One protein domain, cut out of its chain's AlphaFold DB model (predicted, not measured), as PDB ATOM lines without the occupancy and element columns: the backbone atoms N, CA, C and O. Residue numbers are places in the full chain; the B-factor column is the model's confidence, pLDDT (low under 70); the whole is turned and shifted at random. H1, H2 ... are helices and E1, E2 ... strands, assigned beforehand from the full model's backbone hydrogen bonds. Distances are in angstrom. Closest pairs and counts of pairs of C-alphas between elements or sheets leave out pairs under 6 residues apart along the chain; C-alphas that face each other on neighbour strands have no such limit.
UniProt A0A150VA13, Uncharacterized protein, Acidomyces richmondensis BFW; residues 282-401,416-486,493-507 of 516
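This is residues 282 to 401, 416 to 486 and 493 to 507 of the 516 residues of an uncharacterized protein of Acidomyces richmondensis BFW (UniProt A0A150VA13). What is the main shape? A wall of four parallel strands, E1 to E4, has helices H6 and H9 packed on one face with H8 between them, the other face bare of named helices, and H2 beside the edge strand E1. Helices H1, H3 and H4 make a small head at one end of the long axis; near the other end the hairpin E5 and E6 packs on H9. What is it made of? The 206 printed residues include nine named helices and six strands, in the order H1 H2 H3 H4 E1 H5 E2 H6 E3 H7 H8 E4 H9 E5 E6; the class is mixed. The whole is compact, with a radius of gyration of the C-alphas of 18.7 A, but flat, spanning 61 by 47 by 25 A.

Where are the helices? H1 is residues 282 to 291, beginning at C-alpha 282 (45.317, 172.764, 163.283); H2 295 to 306, H3 324 to 327, H4 330 to 342, 18.9 A long, and H5 370 to 373. H6 is residues 386 to 398, 20.8 A; H7 431 to 434, H8 445 to 456, 17.2 A, and H9 471 to 482. Where are the strands? E1 is residues 345 to 349, E2 378 to 383, E3 421 to 426, E4 462 to 467, 17.1 A, E5 496 to 499, and E6 504 to 506, ending at C-alpha 506 (82.490, 183.667, 126.947).

What does H4 touch? It touches H1 about perpendicular at 75 degrees, closest C-alphas Tyr 288 and Ala 336, 5.2 A, and H3, closest Leu 326 and Ala 333, 4.4 A. How is the large sheet paired? N 347 and O 380 of E1 and E2, 2.8 A, N 381 and O 423 of E2 and E3, 2.8 A, and N 424 and O 464 of E3 and E4, 2.9 A, are within hydrogen-bond range. E1, H5, E2 and E3, H7 H8, E4 are strand-helix-strand units, parallel neighbour strands with helices between, both crossovers right-handed. What surrounds it? H2 only grazes the sheet; H6 and H9, on one face, make two layers with it, H9 along E4 at a height over the sheet of 7.7 A. H8 touches H6, closest C-alphas Asp 393 and Cys 450, 4.9 A, and H9, closest Ala 455 and Leu 480, 5.7 A; in hairpin E5 and E6, N 497 and O 505 are 2.8 A apart. How are the helix backbones? Every O i to N i+4 pair is within range in H1 and H2, against 8 of 9 in H4, 4 of 9 in H6, with 8 of 10 O i to N i+3 pairs, 4 of 8 in H8 and 7 of 8 in H9; H3, H5 and H7 are too short.

How large is it, and where is it cut? The farthest C-alphas, Asn 329 and Pro 438, are 62.0 A apart; residues 402 to 415 and 487 to 492 are not printed, with gaps of 6.0 A and 15.2 A between C-alphas. Which links are long, and where is confidence low? H2 to H3 and E1 to H5 are long links; residues 352 to 354, 356, 401 and 486 have pLDDT under 70.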
ATOM      1  N   GLU A 282      45.316 171.374 163.744       93.44
ATOM      2  CA  GLU A 282      45.317 172.764 163.283       93.44
ATOM      3  C   GLU A 282      45.989 173.697 164.297       93.44
ATOM      4  O   GLU A 282      46.825 174.523 163.926       93.44
ATOM      5  N   LEU A 283      45.677 173.530 165.586       93.81
ATOM      6  CA  LEU A 283      46.295 174.313 166.657       93.81
ATOM      7  C   LEU A 283      47.762 173.930 166.840       93.81
ATOM      8  O   LEU A 283      48.607 174.807 167.017       93.81
ATOM      9  N   ARG A 284      48.095 172.636 166.743       93.94
ATOM     10  CA  ARG A 284      49.494 172.189 166.815       93.94
ATOM     11  C   ARG A 284      50.324 172.764 165.673       93.94
ATOM     12  O   ARG A 284      51.402 173.290 165.926       93.94
ATOM     13  N   LEU A 285      49.802 172.753 164.445       92.94
ATOM     14  CA  LEU A 285      50.453 173.329 163.267       92.94
ATOM     15  C   LEU A 285      50.699 174.836 163.420       92.94
ATOM     16  O   LEU A 285      51.777 175.303 163.054       92.94
ATOM     17  N   GLN A 286      49.753 175.587 163.997       93.19
ATOM     18  CA  GLN A 286      49.962 177.004 164.320       93.19
ATOM     19  C   GLN A 286      51.087 177.186 165.344       93.19
ATOM     20  O   GLN A 286      51.990 177.996 165.132       93.19
ATOM     21  N   ILE A 287      51.084 176.393 166.418       93.25
ATOM     22  CA  ILE A 287      52.128 176.438 167.450       93.25
ATOM     23  C   ILE A 287      53.495 176.106 166.841       93.25
ATOM     24  O   ILE A 287      54.447 176.860 167.033       93.25
ATOM     25  N   TYR A 288      53.599 175.045 166.038       94.31
ATOM     26  CA  TYR A 288      54.826 174.718 165.311       94.31
ATOM     27  C   TYR A 288      55.260 175.861 164.398       94.31
ATOM     28  O   TYR A 288      56.435 176.218 164.389       94.31
ATOM     29  N   GLY A 289      54.314 176.496 163.704       91.19
ATOM     30  CA  GLY A 289      54.565 177.676 162.885       91.19
ATOM     31  C   GLY A 289      55.237 178.820 163.648       91.19
ATOM     32  O   GLY A 289      56.050 179.525 163.058       91.19
ATOM     33  N   HIS A 290      54.973 178.982 164.943       89.81
ATOM     34  CA  HIS A 290      55.642 179.983 165.780       89.81
ATOM     35  C   HIS A 290      56.924 179.473 166.455       89.81
ATOM     36  O   HIS A 290      57.798 180.272 166.778       89.81
ATOM     37  N   CYS A 291      57.050 178.164 166.686       90.06
ATOM     38  CA  CYS A 291      58.182 177.583 167.414       90.06
ATOM     39  C   CYS A 291      59.391 177.223 166.541       90.06
ATOM     40  O   CYS A 291      60.482 177.047 167.084       90.06
ATOM     41  N   VAL A 292      59.211 177.046 165.230       89.00
ATOM     42  CA  VAL A 292      60.308 176.756 164.296       89.00
ATOM     43  C   VAL A 292      60.314 177.741 163.135       89.00
ATOM     44  O   VAL A 292      59.332 177.873 162.402       89.00
ATOM     45  N   ASP A 293      61.442 178.418 162.937       89.06
ATOM     46  CA  ASP A 293      61.648 179.301 161.794       89.06
ATOM     47  C   ASP A 293      63.098 179.272 161.304       89.06
ATOM     48  O   ASP A 293      64.045 179.205 162.085       89.06
ATOM     49  N   TRP A 294      63.264 179.347 159.987       88.31
ATOM     50  CA  TRP A 294      64.564 179.532 159.356       88.31
ATOM     51  C   TRP A 294      65.097 180.955 159.544       88.31
ATOM     52  O   TRP A 294      66.313 181.154 159.502       88.31
ATOM     53  N   SER A 295      64.213 181.938 159.767       82.94
ATOM     54  CA  SER A 295      64.574 183.349 159.959       82.94
ATOM     55  C   SER A 295      65.546 183.580 161.116       82.94
ATOM     56  O   SER A 295      66.276 184.568 161.118       82.94
ATOM     57  N   ASP A 296      65.609 182.662 162.081       84.44
ATOM     58  CA  ASP A 296      66.574 182.739 163.176       84.44
ATOM     59  C   ASP A 296      68.019 182.798 162.661       84.44
ATOM     60  O   ASP A 296      68.840 183.505 163.240       84.44
ATOM     61  N   VAL A 297      68.332 182.142 161.536       87.81
ATOM     62  CA  VAL A 297      69.671 182.185 160.926       87.81
ATOM     63  C   VAL A 297      70.034 183.605 160.492       87.81
ATOM     64  O   VAL A 297      71.114 184.090 160.827       87.81
ATOM     65  N   SER A 298      69.139 184.302 159.785       86.62
ATOM     66  CA  SER A 298      69.408 185.666 159.314       86.62
ATOM     67  C   SER A 298      69.388 186.687 160.448       86.62
ATOM     68  O   SER A 298      70.229 187.586 160.472       86.62
ATOM     69  N   ILE A 299      68.508 186.513 161.439       88.75
ATOM     70  CA  ILE A 299      68.498 187.332 162.659       88.75
ATOM     71  C   ILE A 299      69.826 187.186 163.412       88.75
ATOM     72  O   ILE A 299      70.395 188.184 163.856       88.75
ATOM     73  N   GLN A 300      70.340 185.962 163.565       89.50
ATOM     74  CA  GLN A 300      71.617 185.726 164.243       89.50
ATOM     75  C   GLN A 300      72.804 186.252 163.438       89.50
ATOM     76  O   GLN A 300      73.684 186.871 164.027       89.50
ATOM     77  N   LEU A 301      72.800 186.102 162.110       89.38
ATOM     78  CA  LEU A 301      73.809 186.707 161.238       89.38
ATOM     79  C   LEU A 301      73.862 188.231 161.428       89.38
ATOM     80  O   LEU A 301      74.926 188.784 161.704       89.38
ATOM     81  N   ALA A 302      72.707 188.905 161.372       88.56
ATOM     82  CA  ALA A 302      72.608 190.347 161.584       88.56
ATOM     83  C   ALA A 302      73.077 190.766 162.990       88.56
ATOM     84  O   ALA A 302      73.785 191.762 163.137       88.56
ATOM     85  N   ARG A 303      72.735 189.990 164.029       90.00
ATOM     86  CA  ARG A 303      73.196 190.230 165.407       90.00
ATOM     87  C   ARG A 303      74.703 190.046 165.565       90.00
ATOM     88  O   ARG A 303      75.321 190.851 166.255       90.00
ATOM     89  N   THR A 304      75.289 189.015 164.958       89.81
ATOM     90  CA  THR A 304      76.741 188.788 164.983       89.81
ATOM     91  C   THR A 304      77.468 189.948 164.329       89.81
ATOM     92  O   THR A 304      78.394 190.481 164.924       89.81
ATOM     93  N   ILE A 305      77.000 190.394 163.165       87.19
ATOM     94  CA  ILE A 305      77.557 191.553 162.465       87.19
ATOM     95  C   ILE A 305      77.453 192.826 163.316       87.19
ATOM     96  O   ILE A 305      78.424 193.566 163.427       87.19
ATOM     97  N   ALA A 306      76.301 193.077 163.945       87.44
ATOM     98  CA  ALA A 306      76.101 194.261 164.784       87.44
ATOM     99  C   ALA A 306      76.989 194.273 166.043       87.44
ATOM    100  O   ALA A 306      77.327 195.341 166.538       87.44
ATOM    101  N   ARG A 307      77.356 193.095 166.562       89.00
ATOM    102  CA  ARG A 307      78.249 192.929 167.723       89.00
ATOM    103  C   ARG A 307      79.728 192.832 167.346       89.00
ATOM    104  O   ARG A 307      80.570 192.713 168.230       89.00
ATOM    105  N   TRP A 308      80.049 192.810 166.056       88.50
ATOM    106  CA  TRP A 308      81.414 192.646 165.581       88.50
ATOM    107  C   TRP A 308      82.113 194.007 165.510       88.50
ATOM    108  O   TRP A 308      82.114 194.673 164.475       88.50
ATOM    109  N   GLU A 309      82.653 194.429 166.656       83.75
ATOM    110  CA  GLU A 309      83.311 195.730 166.835       83.75
ATOM    111  C   GLU A 309      84.669 195.797 166.116       83.75
ATOM    112  O   GLU A 309      84.917 196.736 165.361       83.75
ATOM    113  N   ASP A 310      85.521 194.779 166.294       83.19
ATOM    114  CA  ASP A 310      86.830 194.682 165.637       83.19
ATOM    115  C   ASP A 310      86.804 193.700 164.458       83.19
ATOM    116  O   ASP A 310      86.873 192.477 164.615       83.19
ATOM    117  N   ARG A 311      86.754 194.264 163.251       81.00
ATOM    118  CA  ARG A 311      86.649 193.531 161.982       81.00
ATOM    119  C   ARG A 311      87.970 192.950 161.480       81.00
ATOM    120  O   ARG A 311      87.988 192.326 160.423       81.00
ATOM    121  N   SER A 312      89.062 193.140 162.221       79.19
ATOM    122  CA  SER A 312      90.330 192.441 161.987       79.19
ATOM    123  C   SER A 312      90.358 191.040 162.617       79.19
ATOM    124  O   SER A 312      91.185 190.207 162.246       79.19
ATOM    125  N   GLN A 313      89.429 190.758 163.537       82.75
ATOM    126  CA  GLN A 313      89.317 189.489 164.254       82.75
ATOM    127  C   GLN A 313      88.187 188.616 163.704       82.75
ATOM    128  O   GLN A 313      87.327 189.073 162.956       82.75
ATOM    129  N   CYS A 314      88.167 187.337 164.086       83.31
ATOM    130  CA  CYS A 314      87.100 186.422 163.680       83.31
ATOM    131  C   CYS A 314      85.724 186.895 164.198       83.31
ATOM    132  O   CYS A 314      85.625 187.295 165.360       83.31
ATOM    133  N   PRO A 315      84.649 186.777 163.394       85.50
ATOM    134  CA  PRO A 315      83.306 187.141 163.834       85.50
ATOM    135  C   PRO A 315      82.874 186.377 165.099       85.50
ATOM    136  O   PRO A 315      83.125 185.170 165.206       85.50
ATOM    137  N   PRO A 316      82.169 187.028 166.044       89.25
ATOM    138  CA  PRO A 316      81.660 186.373 167.242       89.25
ATOM    139  C   PRO A 316      80.445 185.494 166.904       89.25
ATOM    140  O   PRO A 316      79.288 185.931 166.934       89.25
ATOM    141  N   TYR A 317      80.703 184.236 166.551       88.62
ATOM    142  CA  TYR A 317      79.656 183.271 166.214       88.62
ATOM    143  C   TYR A 317      78.887 182.797 167.459       88.62
ATOM    144  O   TYR A 317      79.504 182.452 168.471       88.62
ATOM    145  N   PRO A 318      77.545 182.714 167.401       88.00
ATOM    146  CA  PRO A 318      76.756 182.142 168.481       88.00
ATOM    147  C   PRO A 318      76.910 180.612 168.530       88.00
ATOM    148  O   PRO A 318      77.187 179.975 167.507       88.00
ATOM    149  N   PRO A 319      76.675 179.977 169.693       88.50
ATOM    150  CA  PRO A 319      76.575 178.527 169.760       88.50
ATOM    151  C   PRO A 319      75.358 178.049 168.960       88.50
ATOM    152  O   PRO A 319      74.252 178.574 169.106       88.50
ATOM    153  N   ARG A 320      75.548 177.021 168.128       87.62
ATOM    154  CA  ARG A 320      74.447 176.386 167.393       87.62
ATOM    155  C   ARG A 320      73.568 175.604 168.363       87.62
ATOM    156  O   ARG A 320      74.057 174.723 169.069       87.62
ATOM    157  N   THR A 321      72.274 175.892 168.362       86.88
ATOM    158  CA  THR A 321      71.282 175.197 169.183       86.88
ATOM    159  C   THR A 321      70.204 174.571 168.307       86.88
ATOM    160  O   THR A 321      69.979 174.973 167.166       86.88
ATOM    161  N   THR A 322      69.545 173.543 168.834       87.25
ATOM    162  CA  THR A 322      68.380 172.927 168.196       87.25
ATOM    163  C   THR A 322      67.119 173.431 168.894       87.25
ATOM    164  O   THR A 322      67.085 173.382 170.129       87.25
ATOM    165  N   PRO A 323      66.082 173.874 168.155       88.44
ATOM    166  CA  PRO A 323      64.818 174.304 168.743       88.44
ATOM    167  C   PRO A 323      64.259 173.263 169.716       88.44
ATOM    168  O   PRO A 323      64.162 172.079 169.384       88.44
ATOM    169  N   THR A 324      63.874 173.697 170.918       90.50
ATOM    170  CA  THR A 324      63.435 172.802 172.003       90.50
ATOM    171  C   THR A 324      62.260 171.921 171.589       90.50
ATOM    172  O   THR A 324      62.220 170.753 171.959       90.50
ATOM    173  N   ILE A 325      61.350 172.443 170.759       89.81
ATOM    174  CA  ILE A 325      60.189 171.704 170.247       89.81
ATOM    175  C   ILE A 325      60.589 170.436 169.476       89.81
ATOM    176  O   ILE A 325      59.944 169.402 169.623       89.81
ATOM    177  N   LEU A 326      61.714 170.464 168.750       90.44
ATOM    178  CA  LEU A 326      62.240 169.307 168.014       90.44
ATOM    179  C   LEU A 326      62.878 168.255 168.933       90.44
ATOM    180  O   LEU A 326      63.158 167.142 168.495       90.44
ATOM    181  N   ARG A 327      63.123 168.598 170.202       92.44
ATOM    182  CA  ARG A 327      63.767 167.729 171.197       92.44
ATOM    183  C   ARG A 327      62.773 167.050 172.143       92.44
ATOM    184  O   ARG A 327      63.204 166.229 172.944       92.44
ATOM    185  N   LEU A 328      61.481 167.391 172.082       89.81
ATOM    186  CA  LEU A 328      60.480 166.898 173.037       89.81
ATOM    187  C   LEU A 328      60.080 165.439 172.784       89.81
ATOM    188  O   LEU A 328      60.146 164.606 173.681       89.81
ATOM    189  N   ASN A 329      59.617 165.136 171.571       92.06
ATOM    190  CA  ASN A 329      59.087 163.825 171.200       92.06
ATOM    191  C   ASN A 329      59.256 163.604 169.689       92.06
ATOM    192  O   ASN A 329      59.208 164.559 168.915       92.06
ATOM    193  N   ARG A 330      59.405 162.344 169.260       93.00
ATOM    194  CA  ARG A 330      59.534 161.967 167.844       93.00
ATOM    195  C   ARG A 330      58.355 162.436 166.984       93.00
ATOM    196  O   ARG A 330      58.595 162.955 165.901       93.00
ATOM    197  N   GLN A 331      57.114 162.277 167.445       92.94
ATOM    198  CA  GLN A 331      55.926 162.724 166.709       92.94
ATOM    199  C   GLN A 331      55.937 164.246 166.530       92.94
ATOM    200  O   GLN A 331      55.828 164.733 165.410       92.94
ATOM    201  N   ILE A 332      56.162 164.983 167.622       93.94
ATOM    202  CA  ILE A 332      56.247 166.451 167.612       93.94
ATOM    203  C   ILE A 332      57.347 166.924 166.659       93.94
ATOM    204  O   ILE A 332      57.144 167.868 165.902       93.94
ATOM    205  N   ALA A 333      58.505 166.260 166.674       93.38
ATOM    206  CA  ALA A 333      59.616 166.599 165.798       93.38
ATOM    207  C   ALA A 333      59.262 166.407 164.316       93.38
ATOM    208  O   ALA A 333      59.582 167.274 163.510       93.38
ATOM    209  N   VAL A 334      58.586 165.312 163.954       93.06
ATOM    210  CA  VAL A 334      58.148 165.067 162.568       93.06
ATOM    211  C   VAL A 334      57.135 166.124 162.124       93.06
ATOM    212  O   VAL A 334      57.360 166.773 161.104       93.06
ATOM    213  N   GLU A 335      56.083 166.362 162.918       93.88
ATOM    214  CA  GLU A 335      55.049 167.357 162.596       93.88
ATOM    215  C   GLU A 335      55.651 168.772 162.459       93.88
ATOM    216  O   GLU A 335      55.375 169.489 161.494       93.88
ATOM    217  N   ALA A 336      56.541 169.168 163.377       94.00
ATOM    218  CA  ALA A 336      57.198 170.472 163.340       94.00
ATOM    219  C   ALA A 336      58.188 170.614 162.171       94.00
ATOM    220  O   ALA A 336      58.254 171.676 161.549       94.00
ATOM    221  N   LEU A 337      58.946 169.563 161.831       92.75
ATOM    222  CA  LEU A 337      59.847 169.580 160.673       92.75
ATOM    223  C   LEU A 337      59.079 169.726 159.357       92.75
ATOM    224  O   LEU A 337      59.556 170.413 158.454       92.75
ATOM    225  N   ASP A 338      57.895 169.130 159.241       91.75
ATOM    226  CA  ASP A 338      57.063 169.273 158.047       91.75
ATOM    227  C   ASP A 338      56.520 170.696 157.878       91.75
ATOM    228  O   ASP A 338      56.426 171.185 156.750       91.75
ATOM    229  N   VAL A 339      56.236 171.401 158.978       93.25
ATOM    230  CA  VAL A 339      55.932 172.842 158.944       93.25
ATOM    231  C   VAL A 339      57.169 173.648 158.545       93.25
ATOM    232  O   VAL A 339      57.089 174.494 157.654       93.25
ATOM    233  N   LEU A 340      58.326 173.360 159.146       92.75
ATOM    234  CA  LEU A 340      59.578 174.065 158.862       92.75
ATOM    235  C   LEU A 340      60.000 173.929 157.389       92.75
ATOM    236  O   LEU A 340      60.406 174.907 156.767       92.75
ATOM    237  N   ARG A 341      59.855 172.741 156.794       90.69
ATOM    238  CA  ARG A 341      60.194 172.471 155.382       90.69
ATOM    239  C   ARG A 341      59.384 173.297 154.381       90.69
ATOM    240  O   ARG A 341      59.859 173.500 153.268       90.69
ATOM    241  N   LYS A 342      58.184 173.753 154.755       90.69
ATOM    242  CA  LYS A 342      57.333 174.611 153.912       90.69
ATOM    243  C   LYS A 342      57.769 176.076 153.935       90.69
ATOM    244  O   LYS A 342      57.420 176.824 153.027       90.69
ATOM    245  N   LYS A 343      58.509 176.500 154.961       91.62
ATOM    246  CA  LYS A 343      59.001 177.875 155.082       91.62
ATOM    247  C   LYS A 343      60.264 178.082 154.239       91.62
ATOM    248  O   LYS A 343      61.100 177.176 154.176       91.62
ATOM    249  N   PRO A 344      60.450 179.266 153.632       92.69
ATOM    250  CA  PRO A 344      61.697 179.601 152.964       92.69
ATOM    251  C   PRO A 344      62.800 179.941 153.966       92.69
ATOM    252  O   PRO A 344      62.576 180.660 154.938       92.69
ATOM    253  N   LEU A 345      64.013 179.460 153.697       93.12
ATOM    254  CA  LEU A 345      65.221 179.963 154.339       93.12
ATOM    255  C   LEU A 345      65.650 181.233 153.606       93.12
ATOM    256  O   LEU A 345      66.086 181.170 152.457       93.12
ATOM    257  N   VAL A 346      65.515 182.374 154.277       93.00
ATOM    258  CA  VAL A 346      65.925 183.680 153.753       93.00
ATOM    259  C   VAL A 346      67.214 184.112 154.439       93.00
ATOM    260  O   VAL A 346      67.222 184.391 155.639       93.00
ATOM    261  N   ILE A 347      68.300 184.181 153.675       91.69
ATOM    262  CA  ILE A 347      69.607 184.652 154.132       91.69
ATOM    263  C   ILE A 347      69.804 186.065 153.602       91.69
ATOM    264  O   ILE A 347      69.819 186.281 152.393       91.69
ATOM    265  N   VAL A 348      69.958 187.030 154.508       90.81
ATOM    266  CA  VAL A 348      70.189 188.433 154.152       90.81
ATOM    267  C   VAL A 348      71.595 188.828 154.574       90.81
ATOM    268  O   VAL A 348      71.869 189.037 155.754       90.81
ATOM    269  N   CYS A 349      72.472 188.937 153.586       87.81
ATOM    270  CA  CYS A 349      73.835 189.414 153.719       87.81
ATOM    271  C   CYS A 349      73.843 190.946 153.539       87.81
ATOM    272  O   CYS A 349      73.457 191.430 152.466       87.81
ATOM    273  N   PRO A 350      74.207 191.745 154.555       83.44
ATOM    274  CA  PRO A 350      74.085 193.199 154.476       83.44
ATOM    275  C   PRO A 350      75.284 193.863 153.764       83.44
ATOM    276  O   PRO A 350      76.323 193.245 153.552       83.44
ATOM    277  N   ALA A 351      75.110 195.122 153.346       71.69
ATOM    278  CA  ALA A 351      76.003 195.817 152.406       71.69
ATOM    279  C   ALA A 351      77.224 196.530 153.023       71.69
ATOM    280  O   ALA A 351      78.137 196.902 152.298       71.69
ATOM    281  N   ARG A 352      77.219 196.827 154.330       62.28
ATOM    282  CA  ARG A 352      78.149 197.803 154.941       62.28
ATOM    283  C   ARG A 352      78.890 197.232 156.141       62.28
ATOM    284  O   ARG A 352      78.524 197.512 157.286       62.28
ATOM    285  N   HIS A 353      79.912 196.420 155.878       63.56
ATOM    286  CA  HIS A 353      80.730 195.814 156.935       63.56
ATOM    287  C   HIS A 353      82.236 195.999 156.758       63.56
ATOM    288  O   HIS A 353      82.961 195.435 157.560       63.56
ATOM    289  N   ASP A 354      82.710 196.792 155.789       66.50
ATOM    290  CA  ASP A 354      84.123 197.182 155.595       66.50
ATOM    291  C   ASP A 354      85.132 196.048 155.885       66.50
ATOM    292  O   ASP A 354      86.099 196.219 156.629       66.50
ATOM    293  N   ILE A 355      84.866 194.851 155.351       70.62
ATOM    294  CA  ILE A 355      85.689 193.661 155.582       70.62
ATOM    295  C   ILE A 355      86.799 193.663 154.536       70.62
ATOM    296  O   ILE A 355      86.556 193.404 153.363       70.62
ATOM    297  N   GLN A 356      88.030 193.951 154.952       65.94
ATOM    298  CA  GLN A 356      89.166 194.016 154.024       65.94
ATOM    299  C   GLN A 356      89.776 192.639 153.712       65.94
ATOM    300  O   GLN A 356      90.482 192.491 152.718       65.94
ATOM    301  N   ASN A 357      89.513 191.625 154.543       75.75
ATOM    302  CA  ASN A 357      90.087 190.288 154.397       75.75
ATOM    303  C   ASN A 357      89.010 189.242 154.087       75.75
ATOM    304  O   ASN A 357      88.087 189.037 154.875       75.75
ATOM    305  N   GLN A 358      89.189 188.517 152.981       76.88
ATOM    306  CA  GLN A 358      88.294 187.450 152.522       76.88
ATOM    307  C   GLN A 358      88.036 186.391 153.607       76.88
ATOM    308  O   GLN A 358      86.909 185.938 153.779       76.88
ATOM    309  N   ARG A 359      89.062 186.038 154.399       76.19
ATOM    310  CA  ARG A 359      88.959 185.013 155.460       76.19
ATOM    311  C   ARG A 359      88.103 185.440 156.652       76.19
ATOM    312  O   ARG A 359      87.724 184.594 157.458       76.19
ATOM    313  N   LEU A 360      87.844 186.738 156.793       81.81
ATOM    314  CA  LEU A 360      87.065 187.294 157.897       81.81
ATOM    315  C   LEU A 360      85.585 187.459 157.535       81.81
ATOM    316  O   LEU A 360      84.780 187.749 158.416       81.81
ATOM    317  N   VAL A 361      85.206 187.234 156.272       85.25
ATOM    318  CA  VAL A 361      83.798 187.244 155.861       85.25
ATOM    319  C   VAL A 361      83.035 186.174 156.654       85.25
ATOM    320  O   VAL A 361      83.454 185.013 156.675       85.25
ATOM    321  N   PRO A 362      81.920 186.522 157.328       86.69
ATOM    322  CA  PRO A 362      81.185 185.559 158.132       86.69
ATOM    323  C   PRO A 362      80.713 184.356 157.313       86.69
ATOM    324  O   PRO A 362      80.015 184.498 156.307       86.69
ATOM    325  N   ASN A 363      81.051 183.154 157.772       88.38
ATOM    326  CA  ASN A 363      80.654 181.915 157.114       88.38
ATOM    327  C   ASN A 363      79.262 181.482 157.606       88.38
ATOM    328  O   ASN A 363      79.053 181.209 158.793       88.38
ATOM    329  N   ILE A 364      78.306 181.378 156.678       87.94
ATOM    330  CA  ILE A 364      76.909 181.002 156.956       87.94
ATOM    331  C   ILE A 364      76.801 179.611 157.618       87.94
ATOM    332  O   ILE A 364      75.948 179.401 158.485       87.94
ATOM    333  N   LEU A 365      77.704 178.677 157.304       90.12
ATOM    334  CA  LEU A 365      77.742 177.317 157.868       90.12
ATOM    335  C   LEU A 365      78.073 177.281 159.371       90.12
ATOM    336  O   LEU A 365      77.918 176.254 160.048       90.12
ATOM    337  N   ARG A 366      78.524 178.406 159.938       90.19
ATOM    338  CA  ARG A 366      78.675 178.560 161.391       90.19
ATOM    339  C   ARG A 366      77.337 178.787 162.096       90.19
ATOM    340  O   ARG A 366      77.238 178.455 163.273       90.19
ATOM    341  N   PHE A 367      76.302 179.241 161.387       90.31
ATOM    342  CA  PHE A 367      74.954 179.456 161.929       90.31
ATOM    343  C   PHE A 367      74.022 178.262 161.697       90.31
ATOM    344  O   PHE A 367      73.147 177.992 162.517       90.31
ATOM    345  N   ILE A 368      74.230 177.509 160.616       90.62
ATOM    346  CA  ILE A 368      73.417 176.344 160.251       90.62
ATOM    347  C   ILE A 368      74.310 175.204 159.754       90.62
ATOM    348  O   ILE A 368      75.316 175.430 159.093       90.62
ATOM    349  N   THR A 369      73.979 173.959 160.097       90.69
ATOM    350  CA  THR A 369      74.797 172.810 159.685       90.69
ATOM    351  C   THR A 369      74.543 172.434 158.217       90.69
ATOM    352  O   THR A 369      73.408 172.552 157.746       90.69
ATOM    353  N   PRO A 370      75.554 171.897 157.505       90.31
ATOM    354  CA  PRO A 370      75.387 171.427 156.127       90.31
ATOM    355  C   PRO A 370      74.274 170.380 155.971       90.31
ATOM    356  O   PRO A 370      73.484 170.440 155.035       90.31
ATOM    357  N   LEU A 371      74.160 169.453 156.931       88.75
ATOM    358  CA  LEU A 371      73.116 168.424 156.927       88.75
ATOM    359  C   LEU A 371      71.709 169.042 156.988       88.75
ATOM    360  O   LEU A 371      70.825 168.642 156.237       88.75
ATOM    361  N   THR A 372      71.506 170.044 157.848       89.62
ATOM    362  CA  THR A 372      70.215 170.731 157.966       89.62
ATOM    363  C   THR A 372      69.897 171.532 156.706       89.62
ATOM    364  O   THR A 372      68.760 171.500 156.240       89.62
ATOM    365  N   LEU A 373      70.898 172.194 156.111       89.88
ATOM    366  CA  LEU A 373      70.739 172.931 154.854       89.88
ATOM    367  C   LEU A 373      70.254 172.039 153.707       89.88
ATOM    368  O   LEU A 373      69.365 172.446 152.965       89.88
ATOM    369  N   ARG A 374      70.750 170.801 153.599       90.56
ATOM    370  CA  ARG A 374      70.314 169.848 152.559       90.56
ATOM    371  C   ARG A 374      68.816 169.531 152.603       90.56
ATOM    372  O   ARG A 374      68.262 169.122 151.585       90.56
ATOM    373  N   HIS A 375      68.146 169.738 153.736       89.81
ATOM    374  CA  HIS A 375      66.702 169.530 153.882       89.81
ATOM    375  C   HIS A 375      65.843 170.763 153.558       89.81
ATOM    376  O   HIS A 375      64.614 170.667 153.580       89.81
ATOM    377  N   VAL A 376      66.457 171.907 153.248       91.50
ATOM    378  CA  VAL A 376      65.748 173.121 152.828       91.50
ATOM    379  C   VAL A 376      65.145 172.907 151.437       91.50
ATOM    380  O   VAL A 376      65.803 172.375 150.545       91.50
ATOM    381  N   ARG A 377      63.887 173.328 151.252       92.81
ATOM    382  CA  ARG A 377      63.181 173.272 149.957       92.81
ATOM    383  C   ARG A 377      63.192 174.600 149.211       92.81
ATOM    384  O   ARG A 377      63.301 174.618 147.988       92.81
ATOM    385  N   HIS A 378      63.104 175.706 149.940       94.00
ATOM    386  CA  HIS A 378      63.022 177.044 149.369       94.00
ATOM    387  C   HIS A 378      64.143 177.902 149.953       94.00
ATOM    388  O   HIS A 378      64.137 178.184 151.150       94.00
ATOM    389  N   LEU A 379      65.117 178.282 149.125       93.62
ATOM    390  CA  LEU A 379      66.264 179.092 149.531       93.62
ATOM    391  C   LEU A 379      66.223 180.450 148.827       93.62
ATOM    392  O   LEU A 379      66.153 180.517 147.601       93.62
ATOM    393  N   VAL A 380      66.290 181.520 149.613       94.44
ATOM    394  CA  VAL A 380      66.368 182.900 149.136       94.44
ATOM    395  C   VAL A 380      67.616 183.536 149.732       94.44
ATOM    396  O   VAL A 380      67.764 183.598 150.951       94.44
ATOM    397  N   VAL A 381      68.519 184.007 148.882       93.56
ATOM    398  CA  VAL A 381      69.777 184.628 149.295       93.56
ATOM    399  C   VAL A 381      69.813 186.055 148.769       93.56
ATOM    400  O   VAL A 381      69.766 186.288 147.563       93.56
ATOM    401  N   HIS A 382      69.883 187.021 149.677       93.06
ATOM    402  CA  HIS A 382      70.054 188.432 149.357       93.06
ATOM    403  C   HIS A 382      71.479 188.840 149.697       93.06
ATOM    404  O   HIS A 382      71.843 188.924 150.868       93.06
ATOM    405  N   VAL A 383      72.270 189.116 148.673       90.38
ATOM    406  CA  VAL A 383      73.640 189.595 148.782       90.38
ATOM    407  C   VAL A 383      73.660 191.076 148.459       90.38
ATOM    408  O   VAL A 383      73.523 191.460 147.303       90.38
ATOM    409  N   ASN A 384      73.798 191.912 149.488       87.38
ATOM    410  CA  ASN A 384      73.816 193.366 149.315       87.38
ATOM    411  C   ASN A 384      75.234 193.967 149.296       87.38
ATOM    412  O   ASN A 384      75.362 195.175 149.134       87.38
ATOM    413  N   GLY A 385      76.275 193.154 149.498       84.00
ATOM    414  CA  GLY A 385      77.681 193.562 149.429       84.00
ATOM    415  C   GLY A 385      78.503 192.505 148.696       84.00
ATOM    416  O   GLY A 385      78.252 191.308 148.871       84.00
ATOM    417  N   TRP A 386      79.454 192.940 147.871       83.81
ATOM    418  CA  TRP A 386      80.216 192.061 146.980       83.81
ATOM    419  C   TRP A 386      81.093 191.062 147.755       83.81
ATOM    420  O   TRP A 386      81.299 189.948 147.296       83.81
ATOM    421  N   GLU A 387      81.551 191.401 148.964       85.31
ATOM    422  CA  GLU A 387      82.445 190.571 149.783       85.31
ATOM    423  C   GLU A 387      81.798 189.239 150.195       85.31
ATOM    424  O   GLU A 387      82.473 188.246 150.459       85.31
ATOM    425  N   TRP A 388      80.468 189.177 150.233       87.44
ATOM    426  CA  TRP A 388      79.744 187.972 150.636       87.44
ATOM    427  C   TRP A 388      79.846 186.822 149.633       87.44
ATOM    428  O   TRP A 388      79.475 185.699 149.979       87.44
ATOM    429  N   ILE A 389      80.392 187.058 148.436       86.62
ATOM    430  CA  ILE A 389      80.675 185.999 147.458       86.62
ATOM    431  C   ILE A 389      81.603 184.922 148.028       86.62
ATOM    432  O   ILE A 389      81.441 183.755 147.687       86.62
ATOM    433  N   TYR A 390      82.511 185.274 148.948       86.62
ATOM    434  CA  TYR A 390      83.385 184.300 149.611       86.62
ATOM    435  C   TYR A 390      82.606 183.398 150.580       86.62
ATOM    436  O   TYR A 390      82.892 182.213 150.687       86.62
ATOM    437  N   SER A 391      81.558 183.917 151.232       86.31
ATOM    438  CA  SER A 391      80.664 183.101 152.072       86.31
ATOM    439  C   SER A 391      79.781 182.174 151.229       86.31
ATOM    440  O   SER A 391      79.455 181.061 151.645       86.31
ATOM    441  N   LEU A 392      79.407 182.613 150.019       85.44
ATOM    442  CA  LEU A 392      78.722 181.751 149.054       85.44
ATOM    443  C   LEU A 392      79.621 180.622 148.558       85.44
ATOM    444  O   LEU A 392      79.128 179.512 148.370       85.44
ATOM    445  N   ASP A 393      80.918 180.877 148.398       85.81
ATOM    446  CA  ASP A 393      81.878 179.866 147.957       85.81
ATOM    447  C   ASP A 393      81.911 178.636 148.880       85.81
ATOM    448  O   ASP A 393      82.023 177.508 148.400       85.81
ATOM    449  N   ASP A 394      81.708 178.856 150.184       85.69
ATOM    450  CA  ASP A 394      81.565 177.806 151.198       85.69
ATOM    451  C   ASP A 394      80.148 177.203 151.241       85.69
ATOM    452  O   ASP A 394      79.971 176.006 151.480       85.69
ATOM    453  N   LEU A 395      79.111 178.024 151.044       87.56
ATOM    454  CA  LEU A 395      77.708 177.616 151.178       87.56
ATOM    455  C   LEU A 395      77.239 176.722 150.024       87.56
ATOM    456  O   LEU A 395      76.547 175.730 150.251       87.56
ATOM    457  N   LEU A 396      77.549 177.102 148.786       85.94
ATOM    458  CA  LEU A 396      76.990 176.479 147.587       85.94
ATOM    459  C   LEU A 396      77.420 175.014 147.384       85.94
ATOM    460  O   LEU A 396      76.551 174.204 147.048       85.94
ATOM    461  N   PRO A 397      78.680 174.616 147.666       86.25
ATOM    462  CA  PRO A 397      79.103 173.217 147.588       86.25
ATOM    463  C   PRO A 397      78.289 172.253 148.460       86.25
ATOM    464  O   PRO A 397      78.208 171.073 148.144       86.25
ATOM    465  N   VAL A 398      77.622 172.725 149.523       86.44
ATOM    466  CA  VAL A 398      76.752 171.878 150.369       86.44
ATOM    467  C   VAL A 398      75.621 171.219 149.571       86.44
ATOM    468  O   VAL A 398      75.152 170.135 149.945       86.44
ATOM    469  N   PHE A 399      75.190 171.883 148.497       85.62
ATOM    470  CA  PHE A 399      74.115 171.460 147.606       85.62
ATOM    471  C   PHE A 399      74.620 170.829 146.305       85.62
ATOM    472  O   PHE A 399      73.820 170.234 145.587       85.62
ATOM    473  N   ALA A 400      75.909 170.953 145.989       80.56
ATOM    474  CA  ALA A 400      76.481 170.314 144.814       80.56
ATOM    475  C   ALA A 400      76.434 168.783 144.975       80.56
ATOM    476  O   ALA A 400      76.585 168.251 146.076       80.56
ATOM    477  N   SER A 401      76.187 168.066 143.881       66.38
ATOM    478  CA  SER A 401      76.336 166.608 143.861       66.38
ATOM    479  C   SER A 401      77.820 166.242 143.852       66.38
ATOM    480  O   SER A 401      78.580 166.871 143.117       66.38
ATOM    481  N   ILE A 416      71.538 165.169 146.231       83.94
ATOM    482  CA  ILE A 416      71.917 165.174 147.663       83.94
ATOM    483  C   ILE A 416      71.075 166.180 148.486       83.94
ATOM    484  O   ILE A 416      71.080 166.155 149.718       83.94
ATOM    485  N   HIS A 417      70.310 167.057 147.824       87.81
ATOM    486  CA  HIS A 417      69.537 168.135 148.453       87.81
ATOM    487  C   HIS A 417      68.031 168.069 148.159       87.81
ATOM    488  O   HIS A 417      67.589 167.520 147.155       87.81
ATOM    489  N   CYS A 418      67.232 168.716 149.008       89.56
ATOM    490  CA  CYS A 418      65.777 168.832 148.866       89.56
ATOM    491  C   CYS A 418      65.317 170.141 148.201       89.56
ATOM    492  O   CYS A 418      64.112 170.370 148.127       89.56
ATOM    493  N   LEU A 419      66.236 171.001 147.730       90.62
ATOM    494  CA  LEU A 419      65.865 172.277 147.102       90.62
ATOM    495  C   LEU A 419      64.913 172.074 145.911       90.62
ATOM    496  O   LEU A 419      65.171 171.277 145.005       90.62
ATOM    497  N   GLU A 420      63.825 172.836 145.933       92.25
ATOM    498  CA  GLU A 420      62.812 172.960 144.888       92.25
ATOM    499  C   GLU A 420      62.851 174.358 144.259       92.25
ATOM    500  O   GLU A 420      62.646 174.492 143.052       92.25
ATOM    501  N   THR A 421      63.109 175.400 145.058       94.00
ATOM    502  CA  THR A 421      63.186 176.783 144.573       94.00
ATOM    503  C   THR A 421      64.426 177.503 145.093       94.00
ATOM    504  O   THR A 421      64.726 177.438 146.288       94.00
ATOM    505  N   PHE A 422      65.080 178.256 144.216       94.69
ATOM    506  CA  PHE A 422      66.233 179.089 144.543       94.69
ATOM    507  C   PHE A 422      66.045 180.511 144.017       94.69
ATOM    508  O   PHE A 422      65.686 180.709 142.854       94.69
ATOM    509  N   GLN A 423      66.305 181.501 144.866       95.25
ATOM    510  CA  GLN A 423      66.356 182.904 144.480       95.25
ATOM    511  C   GLN A 423      67.656 183.529 144.974       95.25
ATOM    512  O   GLN A 423      67.951 183.474 146.167       95.25
ATOM    513  N   LEU A 424      68.398 184.164 144.068       94.31
ATOM    514  CA  LEU A 424      69.570 184.967 144.397       94.31
ATOM    515  C   LEU A 424      69.330 186.407 143.957       94.31
ATOM    516  O   LEU A 424      69.134 186.671 142.774       94.31
ATOM    517  N   ARG A 425      69.387 187.334 144.910       94.06
ATOM    518  CA  ARG A 425      69.451 188.767 144.639       94.06
ATOM    519  C   ARG A 425      70.863 189.247 144.933       94.06
ATOM    520  O   ARG A 425      71.271 189.203 146.090       94.06
ATOM    521  N   PHE A 426      71.590 189.686 143.915       91.31
ATOM    522  CA  PHE A 426      72.983 190.116 144.032       91.31
ATOM    523  C   PHE A 426      73.118 191.594 143.665       91.31
ATOM    524  O   PHE A 426      72.836 191.967 142.532       91.31
ATOM    525  N   CYS A 427      73.531 192.426 144.617       88.38
ATOM    526  CA  CYS A 427      73.821 193.840 144.395       88.38
ATOM    527  C   CYS A 427      75.332 194.064 144.492       88.38
ATOM    528  O   CYS A 427      75.945 193.699 145.499       88.38
ATOM    529  N   ASP A 428      75.911 194.693 143.476       85.56
ATOM    530  CA  ASP A 428      77.352 194.853 143.334       85.56
ATOM    531  C   ASP A 428      77.738 196.316 143.131       85.56
ATOM    532  O   ASP A 428      77.596 196.893 142.051       85.56
ATOM    533  N   ALA A 429      78.293 196.913 144.185       81.81
ATOM    534  CA  ALA A 429      78.790 198.281 144.138       81.81
ATOM    535  C   ALA A 429      80.019 198.451 143.220       81.81
ATOM    536  O   ALA A 429      80.328 199.577 142.833       81.81
ATOM    537  N   LEU A 430      80.724 197.366 142.870       81.88
ATOM    538  CA  LEU A 430      81.934 197.397 142.046       81.88
ATOM    539  C   LEU A 430      81.656 197.235 140.549       81.88
ATOM    540  O   LEU A 430      82.550 197.501 139.744       81.88
ATOM    541  N   LYS A 431      80.433 196.871 140.146       83.75
ATOM    542  CA  LYS A 431      80.058 196.674 138.735       83.75
ATOM    543  C   LYS A 431      80.454 197.849 137.836       83.75
ATOM    544  O   LYS A 431      81.033 197.647 136.774       83.75
ATOM    545  N   SER A 432      80.177 199.080 138.268       83.12
ATOM    546  CA  SER A 432      80.518 200.293 137.509       83.12
ATOM    547  C   SER A 432      82.027 200.475 137.332       83.12
ATOM    548  O   SER A 432      82.461 201.006 136.314       83.12
ATOM    549  N   ARG A 433      82.834 200.009 138.292       82.25
ATOM    550  CA  ARG A 433      84.298 200.053 138.228       82.25
ATOM    551  C   ARG A 433      84.853 199.009 137.262       82.25
ATOM    552  O   ARG A 433      85.759 199.343 136.506       82.25
ATOM    553  N   PHE A 434      84.305 197.792 137.264       80.31
ATOM    554  CA  PHE A 434      84.698 196.740 136.319       80.31
ATOM    555  C   PHE A 434      84.355 197.124 134.876       80.31
ATOM    556  O   PHE A 434      85.190 197.011 133.988       80.31
ATOM    557  N   LEU A 435      83.163 197.682 134.655       82.38
ATOM    558  CA  LEU A 435      82.724 198.131 133.329       82.38
ATOM    559  C   LEU A 435      83.389 199.438 132.859       82.38
ATOM    560  O   LEU A 435      83.193 199.836 131.717       82.38
ATOM    561  N   ALA A 436      84.177 200.113 133.702       82.06
ATOM    562  CA  ALA A 436      84.949 201.289 133.297       82.06
ATOM    563  C   ALA A 436      86.308 200.928 132.666       82.06
ATOM    564  O   ALA A 436      86.947 201.792 132.066       82.06
ATOM    565  N   GLN A 437      86.775 199.682 132.815       82.44
ATOM    566  CA  GLN A 437      88.072 199.243 132.300       82.44
ATOM    567  C   GLN A 437      87.897 198.410 131.020       82.44
ATOM    568  O   GLN A 437      87.218 197.387 131.054       82.44
ATOM    569  N   PRO A 438      88.542 198.779 129.898       72.88
ATOM    570  CA  PRO A 438      88.296 198.157 128.592       72.88
ATOM    571  C   PRO A 438      88.742 196.690 128.485       72.88
ATOM    572  O   PRO A 438      88.324 195.992 127.570       72.88
ATOM    573  N   HIS A 439      89.577 196.209 129.410       76.75
ATOM    574  CA  HIS A 439      90.086 194.832 129.418       76.75
ATOM    575  C   HIS A 439      89.409 193.931 130.458       76.75
ATOM    576  O   HIS A 439      89.828 192.790 130.634       76.75
ATOM    577  N   GLN A 440      88.396 194.430 131.172       81.38
ATOM    578  CA  GLN A 440      87.688 193.665 132.194       81.38
ATOM    579  C   GLN A 440      86.305 193.245 131.698       81.38
ATOM    580  O   GLN A 440      85.623 193.978 130.983       81.38
ATOM    581  N   SER A 441      85.902 192.040 132.089       84.88
ATOM    582  CA  SER A 441      84.571 191.493 131.849       84.88
ATOM    583  C   SER A 441      83.803 191.383 133.161       84.88
ATOM    584  O   SER A 441      84.395 191.205 134.226       84.88
ATOM    585  N   TYR A 442      82.479 191.475 133.082       85.25
ATOM    586  CA  TYR A 442      81.573 191.305 134.207       85.25
ATOM    587  C   TYR A 442      80.565 190.177 133.928       85.25
ATOM    588  O   TYR A 442      79.830 190.280 132.941       85.25
ATOM    589  N   PRO A 443      80.456 189.131 134.768       88.00
ATOM    590  CA  PRO A 443      81.211 188.865 136.003       88.00
ATOM    591  C   PRO A 443      82.732 188.773 135.806       88.00
ATOM    592  O   PRO A 443      83.186 188.360 134.740       88.00
ATOM    593  N   ASP A 444      83.505 189.152 136.829       85.75
ATOM    594  CA  ASP A 444      84.952 188.910 136.858       85.75
ATOM    595  C   ASP A 444      85.246 187.432 137.181       85.75
ATOM    596  O   ASP A 444      84.352 186.671 137.570       85.75
ATOM    597  N   GLN A 445      86.509 187.016 137.055       84.44
ATOM    598  CA  GLN A 445      86.905 185.625 137.306       84.44
ATOM    599  C   GLN A 445      86.590 185.187 138.746       84.44
ATOM    600  O   GLN A 445      86.181 184.049 138.977       84.44
ATOM    601  N   THR A 446      86.714 186.095 139.721       84.88
ATOM    602  CA  THR A 446      86.419 185.802 141.131       84.88
ATOM    603  C   THR A 446      84.936 185.516 141.336       84.88
ATOM    604  O   THR A 446      84.571 184.505 141.941       84.88
ATOM    605  N   LEU A 447      84.070 186.392 140.819       86.69
ATOM    606  CA  LEU A 447      82.623 186.250 140.903       86.69
ATOM    607  C   LEU A 447      82.149 185.007 140.148       86.69
ATOM    608  O   LEU A 447      81.297 184.272 140.653       86.69
ATOM    609  N   HIS A 448      82.738 184.733 138.984       88.38
ATOM    610  CA  HIS A 448      82.464 183.526 138.219       88.38
ATOM    611  C   HIS A 448      82.869 182.254 138.973       88.38
ATOM    612  O   HIS A 448      82.053 181.346 139.088       88.38
ATOM    613  N   ARG A 449      84.059 182.201 139.581       86.44
ATOM    614  CA  ARG A 449      84.506 181.040 140.366       86.44
ATOM    615  C   ARG A 449      83.547 180.697 141.510       86.44
ATOM    616  O   ARG A 449      83.279 179.521 141.749       86.44
ATOM    617  N   CYS A 450      83.002 181.703 142.196       85.69
ATOM    618  CA  CYS A 450      82.078 181.480 143.310       85.69
ATOM    619  C   CYS A 450      80.651 181.152 142.835       85.69
ATOM    620  O   CYS A 450      80.045 180.179 143.282       85.69
ATOM    621  N   ILE A 451      80.085 181.962 141.930       86.81
ATOM    622  CA  ILE A 451      78.683 181.830 141.491       86.81
ATOM    623  C   ILE A 451      78.524 180.729 140.437       86.81
ATOM    624  O   ILE A 451      77.489 180.068 140.399       86.81
ATOM    625  N   GLY A 452      79.542 180.476 139.616       84.94
ATOM    626  CA  GLY A 452      79.571 179.406 138.617       84.94
ATOM    627  C   GLY A 452      79.354 178.021 139.227       84.94
ATOM    628  O   GLY A 452      78.704 177.179 138.614       84.94
ATOM    629  N   LYS A 453      79.736 177.816 140.499       85.25
ATOM    630  CA  LYS A 453      79.423 176.593 141.262       85.25
ATOM    631  C   LYS A 453      77.925 176.291 141.331       85.25
ATOM    632  O   LYS A 453      77.558 175.122 141.435       85.25
ATOM    633  N   LEU A 454      77.044 177.290 141.210       86.69
ATOM    634  CA  LEU A 454      75.596 177.069 141.116       86.69
ATOM    635  C   LEU A 454      75.216 176.168 139.938       86.69
ATOM    636  O   LEU A 454      74.264 175.403 140.057       86.69
ATOM    637  N   ALA A 455      75.989 176.178 138.848       85.19
ATOM    638  CA  ALA A 455      75.778 175.297 137.704       85.19
ATOM    639  C   ALA A 455      75.931 173.809 138.055       85.19
ATOM    640  O   ALA A 455      75.492 172.957 137.293       85.19
ATOM    641  N   THR A 456      76.538 173.453 139.188       84.62
ATOM    642  CA  THR A 456      76.641 172.052 139.639       84.62
ATOM    643  C   THR A 456      75.388 171.569 140.378       84.62
ATOM    644  O   THR A 456      75.179 170.366 140.529       84.62
ATOM    645  N   ILE A 457      74.522 172.487 140.813       87.12
ATOM    646  CA  ILE A 457      73.304 172.178 141.565       87.12
ATOM    647  C   ILE A 457      72.149 172.050 140.569       87.12
ATOM    648  O   ILE A 457      71.846 173.004 139.859       87.12
ATOM    649  N   ARG A 458      71.504 170.880 140.492       86.56
ATOM    650  CA  ARG A 458      70.534 170.539 139.432       86.56
ATOM    651  C   ARG A 458      69.179 170.103 139.996       86.56
ATOM    652  O   ARG A 458      69.015 169.874 141.195       86.56
ATOM    653  N   GLY A 459      68.182 169.973 139.124       85.12
ATOM    654  CA  GLY A 459      66.859 169.449 139.469       85.12
ATOM    655  C   GLY A 459      66.023 170.384 140.348       85.12
ATOM    656  O   GLY A 459      65.311 169.913 141.246       85.12
ATOM    657  N   MET A 460      66.137 171.699 140.125       89.12
ATOM    658  CA  MET A 460      65.287 172.716 140.750       89.12
ATOM    659  C   MET A 460      64.056 173.027 139.891       89.12
ATOM    660  O   MET A 460      64.145 173.145 138.674       89.12
ATOM    661  N   ARG A 461      62.902 173.248 140.530       90.81
ATOM    662  CA  ARG A 461      61.650 173.609 139.842       90.81
ATOM    663  C   ARG A 461      61.626 175.077 139.424       90.81
ATOM    664  O   ARG A 461      61.090 175.415 138.375       90.81
ATOM    665  N   MET A 462      62.163 175.959 140.264       92.38
ATOM    666  CA  MET A 462      62.173 177.400 140.015       92.38
ATOM    667  C   MET A 462      63.509 177.996 140.437       92.38
ATOM    668  O   MET A 462      63.978 177.762 141.547       92.38
ATOM    669  N   VAL A 463      64.095 178.796 139.552       93.62
ATOM    670  CA  VAL A 463      65.360 179.499 139.791       93.62
ATOM    671  C   VAL A 463      65.180 180.937 139.345       93.62
ATOM    672  O   VAL A 463      64.742 181.157 138.215       93.62
ATOM    673  N   LYS A 464      65.479 181.898 140.219       94.50
ATOM    674  CA  LYS A 464      65.349 183.327 139.932       94.50
ATOM    675  C   LYS A 464      66.625 184.062 140.328       94.50
ATOM    676  O   LYS A 464      67.055 183.974 141.474       94.50
ATOM    677  N   PHE A 465      67.189 184.812 139.392       93.31
ATOM    678  CA  PHE A 465      68.285 185.737 139.649       93.31
ATOM    679  C   PHE A 465      67.768 187.169 139.525       93.31
ATOM    680  O   PHE A 465      66.985 187.473 138.628       93.31
ATOM    681  N   GLU A 466      68.173 188.033 140.446       92.12
ATOM    682  CA  GLU A 466      67.820 189.451 140.479       92.12
ATOM    683  C   GLU A 466      69.055 190.288 140.832       92.12
ATOM    684  O   GLU A 466      69.954 189.816 141.531       92.12
ATOM    685  N   GLY A 467      69.065 191.554 140.414       89.62
ATOM    686  CA  GLY A 467      70.114 192.513 140.758       89.62
ATOM    687  C   GLY A 467      71.084 192.778 139.609       89.62
ATOM    688  O   GLY A 467      70.659 192.935 138.469       89.62
ATOM    689  N   ASP A 468      72.370 192.886 139.928       88.44
ATOM    690  CA  ASP A 468      73.378 193.487 139.055       88.44
ATOM    691  C   ASP A 468      74.028 192.520 138.057       88.44
ATOM    692  O   ASP A 468      74.619 192.988 137.079       88.44
ATOM    693  N   LEU A 469      73.878 191.205 138.257       88.50
ATOM    694  CA  LEU A 469      74.384 190.181 137.338       88.50
ATOM    695  C   LEU A 469      73.718 190.291 135.953       88.50
ATOM    696  O   LEU A 469      72.502 190.476 135.872       88.50
ATOM    697  N   PRO A 470      74.476 190.136 134.856       88.94
ATOM    698  CA  PRO A 470      73.921 190.269 133.518       88.94
ATOM    699  C   PRO A 470      73.010 189.090 133.145       88.94
ATOM    700  O   PRO A 470      73.198 187.950 133.581       88.94
ATOM    701  N   THR A 471      72.014 189.357 132.300       88.19
ATOM    702  CA  THR A 471      71.050 188.348 131.824       88.19
ATOM    703  C   THR A 471      71.728 187.249 131.011       88.19
ATOM    704  O   THR A 471      71.430 186.075 131.215       88.19
ATOM    705  N   CYS A 472      72.731 187.603 130.200       86.44
ATOM    706  CA  CYS A 472      73.542 186.654 129.429       86.44
ATOM    707  C   CYS A 472      74.338 185.662 130.297       86.44
ATOM    708  O   CYS A 472      74.801 184.649 129.785       86.44
ATOM    709  N   TYR A 473      74.486 185.934 131.596       89.38
ATOM    710  CA  TYR A 473      75.087 185.017 132.565       89.38
ATOM    711  C   TYR A 473      74.020 184.250 133.356       89.38
ATOM    712  O   TYR A 473      74.103 183.037 133.546       89.38
ATOM    713  N   THR A 474      72.990 184.958 133.826       90.50
ATOM    714  CA  THR A 474      71.992 184.413 134.756       90.50
ATOM    715  C   THR A 474      70.946 183.515 134.099       90.50
ATOM    716  O   THR A 474      70.494 182.567 134.740       90.50
ATOM    717  N   GLU A 475      70.572 183.757 132.840       88.62
ATOM    718  CA  GLU A 475      69.634 182.897 132.106       88.62
ATOM    719  C   GLU A 475      70.230 181.512 131.804       88.62
ATOM    720  O   GLU A 475      69.601 180.523 132.201       88.62
ATOM    721  N   PRO A 476      71.447 181.400 131.221       89.31
ATOM    722  CA  PRO A 476      72.133 180.115 131.083       89.31
ATOM    723  C   PRO A 476      72.279 179.388 132.420       89.31
ATOM    724  O   PRO A 476      71.955 178.207 132.527       89.31
ATOM    725  N   LEU A 477      72.676 180.099 133.481       88.94
ATOM    726  CA  LEU A 477      72.837 179.515 134.811       88.94
ATOM    727  C   LEU A 477      71.515 178.987 135.388       88.94
ATOM    728  O   LEU A 477      71.464 177.888 135.941       88.94
ATOM    729  N   ALA A 478      70.422 179.738 135.232       89.94
ATOM    730  CA  ALA A 478      69.098 179.310 135.667       89.94
ATOM    731  C   ALA A 478      68.603 178.095 134.881       89.94
ATOM    732  O   ALA A 478      67.970 177.213 135.466       89.94
ATOM    733  N   GLN A 479      68.884 178.038 133.578       88.38
ATOM    734  CA  GLN A 479      68.575 176.877 132.752       88.38
ATOM    735  C   GLN A 479      69.347 175.659 133.252       88.38
ATOM    736  O   GLN A 479      68.724 174.637 133.533       88.38
ATOM    737  N   LEU A 480      70.660 175.796 133.465       88.19
ATOM    738  CA  LEU A 480      71.507 174.733 133.993       88.19
ATOM    739  C   LEU A 480      70.937 174.173 135.304       88.19
ATOM    740  O   LEU A 480      70.702 172.972 135.403       88.19
ATOM    741  N   MET A 481      70.611 175.027 136.273       88.81
ATOM    742  CA  MET A 481      70.091 174.596 137.576       88.81
ATOM    743  C   MET A 481      68.721 173.893 137.527       88.81
ATOM    744  O   MET A 481      68.372 173.134 138.438       88.81
ATOM    745  N   ARG A 482      67.927 174.137 136.478       89.31
ATOM    746  CA  ARG A 482      66.622 173.489 136.265       89.31
ATOM    747  C   ARG A 482      66.725 172.139 135.555       89.31
ATOM    748  O   ARG A 482      65.802 171.343 135.686       89.31
ATOM    749  N   MET A 483      67.815 171.878 134.829       85.31
ATOM    750  CA  MET A 483      68.032 170.589 134.159       85.31
ATOM    751  C   MET A 483      68.093 169.446 135.173       85.31
ATOM    752  O   MET A 483      68.512 169.640 136.318       85.31
ATOM    753  N   ASN A 484      67.690 168.249 134.754       80.44
ATOM    754  CA  ASN A 484      67.797 167.058 135.589       80.44
ATOM    755  C   ASN A 484      69.228 166.505 135.589       80.44
ATOM    756  O   ASN A 484      70.007 166.716 134.660       80.44
ATOM    757  N   TYR A 485      69.571 165.756 136.637       70.50
ATOM    758  CA  TYR A 485      70.822 165.005 136.674       70.50
ATOM    759  C   TYR A 485      70.809 163.926 135.576       70.50
ATOM    760  O   TYR A 485      69.896 163.104 135.541       70.50
ATOM    761  N   GLY A 486      71.815 163.921 134.694       62.03
ATOM    762  CA  GLY A 486      71.980 162.897 133.651       62.03
ATOM    763  C   GLY A 486      71.351 163.201 132.284       62.03
ATOM    764  O   GLY A 486      71.422 162.348 131.403       62.03
ATOM    765  N   PRO A 493      74.451 175.344 128.090       76.75
ATOM    766  CA  PRO A 493      74.484 176.792 127.933       76.75
ATOM    767  C   PRO A 493      75.803 177.379 128.447       76.75
ATOM    768  O   PRO A 493      76.133 177.214 129.622       76.75
ATOM    769  N   ALA A 494      76.552 178.051 127.571       81.50
ATOM    770  CA  ALA A 494      77.787 178.723 127.954       81.50
ATOM    771  C   ALA A 494      77.472 179.949 128.820       81.50
ATOM    772  O   ALA A 494      76.542 180.708 128.534       81.50
ATOM    773  N   LEU A 495      78.249 180.139 129.883       85.62
ATOM    774  CA  LEU A 495      78.159 181.326 130.722       85.62
ATOM    775  C   LEU A 495      78.916 182.469 130.038       85.62
ATOM    776  O   LEU A 495      80.090 182.331 129.700       85.62
ATOM    777  N   MET A 496      78.237 183.598 129.827       87.81
ATOM    778  CA  MET A 496      78.786 184.752 129.110       87.81
ATOM    779  C   MET A 496      78.917 185.965 130.035       87.81
ATOM    780  O   MET A 496      78.058 186.191 130.889       87.81
ATOM    781  N   ALA A 497      79.949 186.777 129.831       86.88
ATOM    782  CA  ALA A 497      80.174 188.050 130.511       86.88
ATOM    783  C   ALA A 497      80.061 189.235 129.541       86.88
ATOM    784  O   ALA A 497      80.093 189.070 128.323       86.88
ATOM    785  N   ILE A 498      79.922 190.437 130.098       87.81
ATOM    786  CA  ILE A 498      79.822 191.702 129.361       87.81
ATOM    787  C   ILE A 498      81.100 192.518 129.574       87.81
ATOM    788  O   ILE A 498      81.557 192.649 130.710       87.81
ATOM    789  N   GLN A 499      81.666 193.071 128.504       86.31
ATOM    790  CA  GLN A 499      82.801 194.002 128.550       86.31
ATOM    791  C   GLN A 499      82.346 195.473 128.590       86.31
ATOM    792  O   GLN A 499      81.166 195.785 128.432       86.31
ATOM    793  N   ALA A 500      83.285 196.397 128.819       79.69
ATOM    794  CA  ALA A 500      83.019 197.838 128.924       79.69
ATOM    795  C   ALA A 500      82.317 198.453 127.691       79.69
ATOM    796  O   ALA A 500      81.585 199.432 127.818       79.69
ATOM    797  N   ASP A 501      82.522 197.876 126.506       78.12
ATOM    798  CA  ASP A 501      81.906 198.271 125.232       78.12
ATOM    799  C   ASP A 501      80.521 197.634 124.992       78.12
ATOM    800  O   ASP A 501      79.869 197.912 123.984       78.12
ATOM    801  N   GLY A 502      80.055 196.792 125.918       77.88
ATOM    802  CA  GLY A 502      78.816 196.029 125.798       77.88
ATOM    803  C   GLY A 502      78.950 194.726 125.006       77.88
ATOM    804  O   GLY A 502      77.941 194.039 124.832       77.88
ATOM    805  N   ALA A 503      80.152 194.353 124.547       83.56
ATOM    806  CA  ALA A 503      80.376 193.072 123.889       83.56
ATOM    807  C   ALA A 503      80.163 191.907 124.867       83.56
ATOM    808  O   ALA A 503      80.567 191.955 126.033       83.56
ATOM    809  N   VAL A 504      79.523 190.846 124.373       86.81
ATOM    810  CA  VAL A 504      79.251 189.620 125.131       86.81
ATOM    811  C   VAL A 504      80.325 188.588 124.793       86.81
ATOM    812  O   VAL A 504      80.455 188.181 123.640       86.81
ATOM    813  N   VAL A 505      81.095 188.163 125.795       84.88
ATOM    814  CA  VAL A 505      82.279 187.300 125.648       84.88
ATOM    815  C   VAL A 505      82.112 186.055 126.531       84.88
ATOM    816  O   VAL A 505      81.561 186.177 127.627       84.88
ATOM    817  N   PRO A 506      82.526 184.852 126.092       81.81
ATOM    818  CA  PRO A 506      82.490 183.667 126.947       81.81
ATOM    819  C   PRO A 506      83.374 183.850 128.183       81.81
ATOM    820  O   PRO A 506      84.467 184.412 128.096       81.81
ATOM    821  N   VAL A 507      82.902 183.377 129.336       78.44
ATOM    822  CA  VAL A 507      83.714 183.344 130.555       78.44
ATOM    823  C   VAL A 507      84.636 182.127 130.486       78.44
ATOM    824  O   VAL A 507      84.168 181.013 130.273       78.44
TER     825      VAL A 507